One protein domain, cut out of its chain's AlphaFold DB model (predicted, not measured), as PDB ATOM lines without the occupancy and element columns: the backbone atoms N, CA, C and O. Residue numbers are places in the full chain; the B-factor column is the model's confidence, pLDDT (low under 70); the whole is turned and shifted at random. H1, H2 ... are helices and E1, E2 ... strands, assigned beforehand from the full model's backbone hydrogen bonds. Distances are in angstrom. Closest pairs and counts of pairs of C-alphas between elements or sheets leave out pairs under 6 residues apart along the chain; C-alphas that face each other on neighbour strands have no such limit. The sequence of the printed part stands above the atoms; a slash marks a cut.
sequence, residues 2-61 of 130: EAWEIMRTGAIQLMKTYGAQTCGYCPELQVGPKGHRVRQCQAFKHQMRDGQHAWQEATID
ATOM      1  N   GLU A   2     167.940  97.736 144.746       89.50
ATOM      2  CA  GLU A   2     168.348  99.079 144.279       89.50
ATOM      3  C   GLU A   2     167.815 100.246 145.140       89.50
ATOM      4  O   GLU A   2     168.583 101.069 145.630       89.50
ATOM      5  N   ALA A   3     166.507 100.287 145.421       91.00
ATOM      6  CA  ALA A   3     165.920 101.344 146.254       91.00
ATOM      7  C   ALA A   3     166.493 101.390 147.687       91.00
ATOM      8  O   ALA A   3     166.634 102.469 148.260       91.00
ATOM      9  N   TRP A   4     166.844 100.232 148.258       90.56
ATOM     10  CA  TRP A   4     167.466 100.137 149.581       90.56
ATOM     11  C   TRP A   4     168.889 100.701 149.564       90.56
ATOM     12  O   TRP A   4     169.252 101.477 150.445       90.56
ATOM     13  N   GLU A   5     169.668 100.371 148.537       89.94
ATOM     14  CA  GLU A   5     171.035 100.863 148.366       89.94
ATOM     15  C   GLU A   5     171.066 102.374 148.121       89.94
ATOM     16  O   GLU A   5     171.836 103.087 148.769       89.94
ATOM     17  N   ILE A   6     170.176 102.886 147.263       93.56
ATOM     18  CA  ILE A   6     170.017 104.327 147.021       93.56
ATOM     19  C   ILE A   6     169.656 105.044 148.324       93.56
ATOM     20  O   ILE A   6     170.283 106.047 148.672       93.56
ATOM     21  N   MET A   7     168.673 104.528 149.067       93.69
ATOM     22  CA  MET A   7     168.255 105.113 150.339       93.69
ATOM     23  C   MET A   7     169.399 105.105 151.361       93.69
ATOM     24  O   MET A   7     169.667 106.134 151.979       93.69
ATOM     25  N   ARG A   8     170.103 103.977 151.526       93.00
ATOM     26  CA  ARG A   8     171.210 103.840 152.483       93.00
ATOM     27  C   ARG A   8     172.369 104.770 152.142       93.00
ATOM     28  O   ARG A   8     172.828 105.515 153.005       93.00
ATOM     29  N   THR A   9     172.822 104.774 150.892       93.62
ATOM     30  CA  THR A   9     173.916 105.645 150.442       93.62
ATOM     31  C   THR A   9     173.525 107.120 150.523       93.62
ATOM     32  O   THR A   9     174.313 107.945 150.987       93.62
ATOM     33  N   GLY A  10     172.288 107.456 150.146       96.00
ATOM     34  CA  GLY A  10     171.743 108.806 150.277       96.00
ATOM     35  C   GLY A  10     171.704 109.278 151.731       96.00
ATOM     36  O   GLY A  10     172.154 110.383 152.032       96.00
ATOM     37  N   ALA A  11     171.255 108.424 152.651       94.62
ATOM     38  CA  ALA A  11     171.255 108.708 154.081       94.62
ATOM     39  C   ALA A  11     172.673 108.933 154.628       94.62
ATOM     40  O   ALA A  11     172.909 109.929 155.311       94.62
ATOM     41  N   ILE A  12     173.641 108.083 154.262       95.06
ATOM     42  CA  ILE A  12     175.055 108.266 154.634       95.06
ATOM     43  C   ILE A  12     175.573 109.625 154.146       95.06
ATOM     44  O   ILE A  12     176.254 110.340 154.883       95.06
ATOM     45  N   GLN A  13     175.247 110.010 152.911       96.44
ATOM     46  CA  GLN A  13     175.679 111.286 152.347       96.44
ATOM     47  C   GLN A  13     175.037 112.488 153.056       96.44
ATOM     48  O   GLN A  13     175.706 113.496 153.299       96.44
ATOM     49  N   LEU A  14     173.763 112.377 153.442       95.25
ATOM     50  CA  LEU A  14     173.081 113.394 154.241       95.25
ATOM     51  C   LEU A  14     173.707 113.525 155.633       95.25
ATOM     52  O   LEU A  14     173.952 114.648 156.063       95.25
ATOM     53  N   MET A  15     174.047 112.417 156.295       94.44
ATOM     54  CA  MET A  15     174.679 112.427 157.623       94.44
ATOM     55  C   MET A  15     176.094 113.025 157.621       94.44
ATOM     56  O   MET A  15     176.527 113.584 158.622       94.44
ATOM     57  N   LYS A  16     176.808 112.985 156.487       94.00
ATOM     58  CA  LYS A  16     178.079 113.722 156.319       94.00
ATOM     59  C   LYS A  16     177.887 115.238 156.254       94.00
ATOM     60  O   LYS A  16     178.816 115.985 156.546       94.00
ATOM     61  N   THR A  17     176.713 115.690 155.817       95.31
ATOM     62  CA  THR A  17     176.402 117.113 155.608       95.31
ATOM     63  C   THR A  17     175.713 117.717 156.827       95.31
ATOM     64  O   THR A  17     176.020 118.835 157.240       95.31
ATOM     65  N   TYR A  18     174.787 116.968 157.417       95.12
ATOM     66  CA  TYR A  18     174.004 117.363 158.572       95.12
ATOM     67  C   TYR A  18     174.361 116.456 159.739       95.12
ATOM     68  O   TYR A  18     174.142 115.247 159.673       95.12
ATOM     69  N   GLY A  19     174.861 117.049 160.826       94.94
ATOM     70  CA  GLY A  19     175.023 116.315 162.077       94.94
ATOM     71  C   GLY A  19     173.696 115.676 162.478       94.94
ATOM     72  O   GLY A  19     172.639 116.288 162.320       94.94
ATOM     73  N   ALA A  20     173.747 114.450 162.971       96.69
ATOM     74  CA  ALA A  20     172.593 113.743 163.496       96.69
ATOM     75  C   ALA A  20     172.933 113.216 164.887       96.69
ATOM     76  O   ALA A  20     174.080 112.869 165.172       96.69
ATOM     77  N   GLN A  21     171.946 113.218 165.770       97.38
ATOM     78  CA  GLN A  21     172.079 112.815 167.160       97.38
ATOM     79  C   GLN A  21     171.045 111.740 167.453       97.38
ATOM     80  O   GLN A  21     169.896 111.858 167.040       97.38
ATOM     81  N   THR A  22     171.447 110.713 168.183       97.31
ATOM     82  CA  THR A  22     170.570 109.630 168.633       97.31
ATOM     83  C   THR A  22     170.569 109.586 170.153       97.31
ATOM     84  O   THR A  22     171.558 109.953 170.797       97.31
ATOM     85  N   CYS A  23     169.458 109.178 170.755       96.69
ATOM     86  CA  CYS A  23     169.409 108.930 172.187       96.69
ATOM     87  C   CYS A  23     169.877 107.500 172.478       96.69
ATOM     88  O   CYS A  23     169.279 106.542 172.007       96.69
ATOM     89  N   GLY A  24     170.859 107.321 173.362       94.75
ATOM     90  CA  GLY A  24     171.332 105.982 173.748       94.75
ATOM     91  C   GLY A  24     170.315 105.110 174.509       94.75
ATOM     92  O   GLY A  24     170.636 103.989 174.892       94.75
ATOM     93  N   TYR A  25     169.104 105.614 174.778       94.62
ATOM     94  CA  TYR A  25     168.080 104.909 175.556       94.62
ATOM     95  C   TYR A  25     166.725 104.765 174.856       94.62
ATOM     96  O   TYR A  25     165.986 103.836 175.183       94.62
ATOM     97  N   CYS A  26     166.355 105.681 173.957       94.75
ATOM     98  CA  CYS A  26     165.109 105.605 173.189       94.75
ATOM     99  C   CYS A  26     165.405 105.718 171.690       94.75
ATOM    100  O   CYS A  26     166.437 106.274 171.337       94.75
ATOM    101  N   PRO A  27     164.487 105.290 170.809       93.00
ATOM    102  CA  PRO A  27     164.681 105.350 169.354       93.00
ATOM    103  C   PRO A  27     164.647 106.767 168.752       93.00
ATOM    104  O   PRO A  27     164.375 106.927 167.567       93.00
ATOM    105  N   GLU A  28     164.815 107.810 169.564       95.31
ATOM    106  CA  GLU A  28     164.687 109.182 169.088       95.31
ATOM    107  C   GLU A  28     165.961 109.631 168.382       95.31
ATOM    108  O   GLU A  28     167.061 109.546 168.936       95.31
ATOM    109  N   LEU A  29     165.770 110.157 167.174       94.88
ATOM    110  CA  LEU A  29     166.812 110.719 166.336       94.88
ATOM    111  C   LEU A  29     166.491 112.180 166.048       94.88
ATOM    112  O   LEU A  29     165.364 112.540 165.710       94.88
ATOM    113  N   GLN A  30     167.511 113.023 166.146       95.75
ATOM    114  CA  GLN A  30     167.417 114.439 165.859       95.75
ATOM    115  C   GLN A  30     168.460 114.852 164.829       95.75
ATOM    116  O   GLN A  30     169.655 114.626 165.001       95.75
ATOM    117  N   VAL A  31     168.008 115.545 163.787       96.19
ATOM    118  CA  VAL A  31     168.892 116.205 162.827       96.19
ATOM    119  C   VAL A  31     169.338 117.551 163.399       96.19
ATOM    120  O   VAL A  31     168.525 118.376 163.816       96.19
ATOM    121  N   GLY A  32     170.645 117.769 163.432       94.31
ATOM    122  CA  GLY A  32     171.306 118.960 163.941       94.31
ATOM    123  C   GLY A  32     172.616 118.630 164.665       94.31
ATOM    124  O   GLY A  32     172.839 117.501 165.094       94.31
ATOM    125  N   PRO A  33     173.493 119.628 164.868       92.94
ATOM    126  CA  PRO A  33     174.788 119.425 165.521       92.94
ATOM    127  C   PRO A  33     174.678 119.089 167.018       92.94
ATOM    128  O   PRO A  33     175.665 118.702 167.634       92.94
ATOM    129  N   LYS A  34     173.510 119.312 167.633       94.00
ATOM    130  CA  LYS A  34     173.239 119.059 169.052       94.00
ATOM    131  C   LYS A  34     171.801 118.597 169.223       94.00
ATOM    132  O   LYS A  34     170.903 119.135 168.575       94.00
ATOM    133  N   GLY A  35     171.593 117.660 170.137       95.62
ATOM    134  CA  GLY A  35     170.259 117.228 170.526       95.62
ATOM    135  C   GLY A  35     169.522 118.282 171.357       95.62
ATOM    136  O   GLY A  35     170.118 119.200 171.932       95.62
ATOM    137  N   HIS A  36     168.200 118.173 171.411       96.06
ATOM    138  CA  HIS A  36     167.331 119.109 172.104       96.06
ATOM    139  C   HIS A  36     167.354 118.896 173.621       96.06
ATOM    140  O   HIS A  36     167.759 117.854 174.136       96.06
ATOM    141  N   ARG A  37     166.825 119.874 174.362       96.06
ATOM    142  CA  ARG A  37     166.702 119.819 175.831       96.06
ATOM    143  C   ARG A  37     165.302 119.466 176.339       96.06
ATOM    144  O   ARG A  37     165.082 119.494 177.546       96.06
ATOM    145  N   VAL A  38     164.358 119.161 175.442       96.62
ATOM    146  CA  VAL A  38     163.012 118.711 175.826       96.62
ATOM    147  C   VAL A  38     163.123 117.437 176.668       96.62
ATOM    148  O   VAL A  38     163.863 116.517 176.322       96.62
ATOM    149  N   ARG A  39     162.415 117.411 177.799       96.75
ATOM    150  CA  ARG A  39     162.436 116.322 178.785       96.75
ATOM    151  C   ARG A  39     161.338 115.300 178.494       96.75
ATOM    152  O   ARG A  39     160.418 115.127 179.288       96.75
ATOM    153  N   GLN A  40     161.404 114.686 177.318       96.25
ATOM    154  CA  GLN A  40     160.359 113.789 176.814       96.25
ATOM    155  C   GLN A  40     160.825 112.350 176.591       96.25
ATOM    156  O   GLN A  40     160.056 111.539 176.081       96.25
ATOM    157  N   CYS A  41     162.047 112.001 176.995       97.19
ATOM    158  CA  CYS A  41     162.548 110.640 176.880       97.19
ATOM    159  C   CYS A  41     161.654 109.695 177.690       97.19
ATOM    160  O   CYS A  41     161.517 109.858 178.902       97.19
ATOM    161  N   GLN A  42     161.075 108.697 177.020       95.31
ATOM    162  CA  GLN A  42     160.213 107.664 177.619       95.31
ATOM    163  C   GLN A  42     160.936 106.321 177.794       95.31
ATOM    164  O   GLN A  42     160.314 105.288 178.029       95.31
ATOM    165  N   ALA A  43     162.262 106.304 177.651       96.12
ATOM    166  CA  ALA A  43     163.034 105.081 177.822       96.12
ATOM    167  C   ALA A  43     162.958 104.536 179.256       96.12
ATOM    168  O   ALA A  43     162.676 105.256 180.218       96.12
ATOM    169  N   PHE A  44     163.326 103.265 179.429       94.81
ATOM    170  CA  PHE A  44     163.415 102.649 180.750       94.81
ATOM    171  C   PHE A  44     164.239 103.512 181.725       94.81
ATOM    172  O   PHE A  44     165.305 104.043 181.382       94.81
ATOM    173  N   LYS A  45     163.709 103.676 182.947       93.31
ATOM    174  CA  LYS A  45     164.259 104.533 184.013       93.31
ATOM    175  C   LYS A  45     164.406 106.023 183.650       93.31
ATOM    176  O   LYS A  45     165.203 106.718 184.275       93.31
ATOM    177  N   HIS A  46     163.627 106.554 182.704       93.50
ATOM    178  CA  HIS A  46     163.662 107.985 182.365       93.50
ATOM    179  C   HIS A  46     163.377 108.925 183.550       93.50
ATOM    180  O   HIS A  46     163.947 110.010 183.591       93.50
ATOM    181  N   GLN A  47     162.581 108.501 184.541       94.88
ATOM    182  CA  GLN A  47     162.321 109.273 185.766       94.88
ATOM    183  C   GLN A  47     163.610 109.586 186.546       94.88
ATOM    184  O   GLN A  47     163.773 110.686 187.059       94.88
ATOM    185  N   MET A  48     164.580 108.660 186.565       95.19
ATOM    186  CA  MET A  48     165.892 108.880 187.200       95.19
ATOM    187  C   MET A  48     166.766 109.880 186.428       95.19
ATOM    188  O   MET A  48     167.742 110.389 186.969       95.19
ATOM    189  N   ARG A  49     166.427 110.147 185.161       94.00
ATOM    190  CA  ARG A  49     167.080 111.127 184.283       94.00
ATOM    191  C   ARG A  49     166.208 112.363 184.053       94.00
ATOM    192  O   ARG A  49     166.528 113.155 183.171       94.00
ATOM    193  N   ASP A  50     165.103 112.511 184.788       96.19
ATOM    194  CA  ASP A  50     164.176 113.640 184.646       96.19
ATOM    195  C   ASP A  50     163.706 113.835 183.185       96.19
ATOM    196  O   ASP A  50     163.722 114.933 182.632       96.19
ATOM    197  N   GLY A  51     163.406 112.721 182.502       96.25
ATOM    198  CA  GLY A  51     162.961 112.714 181.103       96.25
ATOM    199  C   GLY A  51     164.015 113.158 180.079       96.25
ATOM    200  O   GLY A  51     163.676 113.359 178.916       96.25
ATOM    201  N   GLN A  52     165.282 113.327 180.463       97.06
ATOM    202  CA  GLN A  52     166.332 113.794 179.553       97.06
ATOM    203  C   GLN A  52     166.836 112.689 178.614       97.06
ATOM    204  O   GLN A  52     166.906 111.505 178.968       97.06
ATOM    205  N   HIS A  53     167.230 113.111 177.414       97.44
ATOM    206  CA  HIS A  53     167.902 112.275 176.424       97.44
ATOM    207  C   HIS A  53     169.403 112.227 176.699       97.44
ATOM    208  O   HIS A  53     170.004 113.224 177.102       97.44
ATOM    209  N   ALA A  54     170.010 111.071 176.439       95.94
ATOM    210  CA  ALA A  54     171.459 110.923 176.406       95.94
ATOM    211  C   ALA A  54     171.903 110.943 174.947       95.94
ATOM    212  O   ALA A  54     171.985 109.898 174.302       95.94
ATOM    213  N   TRP A  55     172.087 112.154 174.424       97.50
ATOM    214  CA  TRP A  55     172.478 112.367 173.038       97.50
ATOM    215  C   TRP A  55     173.907 111.902 172.783       97.50
ATOM    216  O   TRP A  55     174.820 112.230 173.542       97.50
ATOM    217  N   GLN A  56     174.080 111.197 171.678       96.94
ATOM    218  CA  GLN A  56     175.361 110.850 171.081       96.94
ATOM    219  C   GLN A  56     175.281 111.060 169.567       96.94
ATOM    220  O   GLN A  56     174.186 111.178 169.011       96.94
ATOM    221  N   GLU A  57     176.433 111.120 168.904       96.69
ATOM    222  CA  GLU A  57     176.490 111.186 167.444       96.69
ATOM    223  C   GLU A  57     175.840 109.939 166.840       96.69
ATOM    224  O   GLU A  57     176.134 108.817 167.253       96.69
ATOM    225  N   ALA A  58     174.910 110.145 165.908       96.00
ATOM    226  CA  ALA A  58     174.208 109.053 165.253       96.00
ATOM    227  C   ALA A  58     175.066 108.444 164.141       96.00
ATOM    228  O   ALA A  58     175.759 109.143 163.402       96.00
ATOM    229  N   THR A  59     174.936 107.138 163.974       94.12
ATOM    230  CA  THR A  59     175.487 106.365 162.866       94.12
ATOM    231  C   THR A  59     174.377 105.945 161.906       94.12
ATOM    232  O   THR A  59     173.187 106.093 162.195       94.12
ATOM    233  N   ILE A  60     174.751 105.405 160.744       92.25
ATOM    234  CA  ILE A  60     173.756 104.891 159.794       92.25
ATOM    235  C   ILE A  60     172.891 103.786 160.413       92.25
ATOM    236  O   ILE A  60     171.717 103.688 160.072       92.25
ATOM    237  N   ASP A  61     173.439 103.021 161.360       89.88
ATOM    238  CA  ASP A  61     172.730 101.938 162.044       89.88
ATOM    239  C   ASP A  61     171.688 102.454 163.053       89.88
ATOM    240  O   ASP A  61     170.754 101.729 163.388       89.88
TER     241      ASP A  61
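What this domain is: This is residues 2 to 61 of the 130 residues of the protein "APO protein 3, mitochondrial" of Solanum tuberosum (UniProt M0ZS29). A small three-stranded sheet, E2, E1 and E3, lies in the middle of a long, thin domain, with the helix H1 reaching away from it at one end and a loop region holding the short helix H2 at the other. Residues 2 to 7 of H1 stick out free, and the long unnamed stretch 32 to 45 leads from E2 to H2. The printed part has 60 residues, with two named helices and three named strands in the order H1, E1, E2, H2, E3. The sheet runs E2, E1, E3 and is antiparallel throughout; the class is mixed, helices and strands. The whole is loose, with a radius of gyration of the C-alphas of 13.5 A, and spans 43 by 21 by 13 A.

Where its parts are: In the sheet, E1 is residues 20 to 23, 10.4 A from first to last C-alpha, beginning at C-alpha 20 (172.593, 113.743, 163.496). E2 is residues 29 to 31, and E3 is residues 55 to 57, ending at C-alpha 57 (176.490, 111.186, 167.444). H1, residues 2 to 17, measures 22.8 A and begins at C-alpha 2 (168.348, 99.079, 144.279). H2 is residues 46 to 49.

How they stand to each other: E1 is the inner strand of the sheet, and E2 and E3 are its edge strands. E1 and E2 form a hairpin, antiparallel with 156 degrees between their directions; C-alphas 30 and 21 face each other at 5.1 A, and N 21 and O 30 are within hydrogen-bond range at 2.8 A. E1 and E3 are antiparallel at 138 degrees; C-alphas 22 and 56 face each other at 5.5 A, and N 22 and O 56 are 2.9 A apart, within hydrogen-bond range. E2, H2 and E3 make a split strand-helix-strand unit, two strands running the same way with a helix between them in the chain and E1 between them in the sheet; its crossover is right-handed. H1 is not on the sheet, but only just, with 4 pairs of C-alphas within 10 A; it is apart from E2, E3 and H2. H2 is not on the sheet either, with 0 such pairs, and is apart from E1. Every O i to N i+4 pair in H1 is within hydrogen-bond range, while H2, with 4 residues, is too short for such a pair; its 1 O i to N i+3 pair is within range.

The domain as a whole: The C-alphas farthest apart in the domain, those of Glu 2 and Met 48, are 44.1 A apart. The printed part has no cut. The link from E2 to H2, 14 residues, is long; those from H1 to E1, E1 to E2 and H2 to E3 are tight. The mean pLDDT of the printed part is 94.9, and no printed residue is under 70.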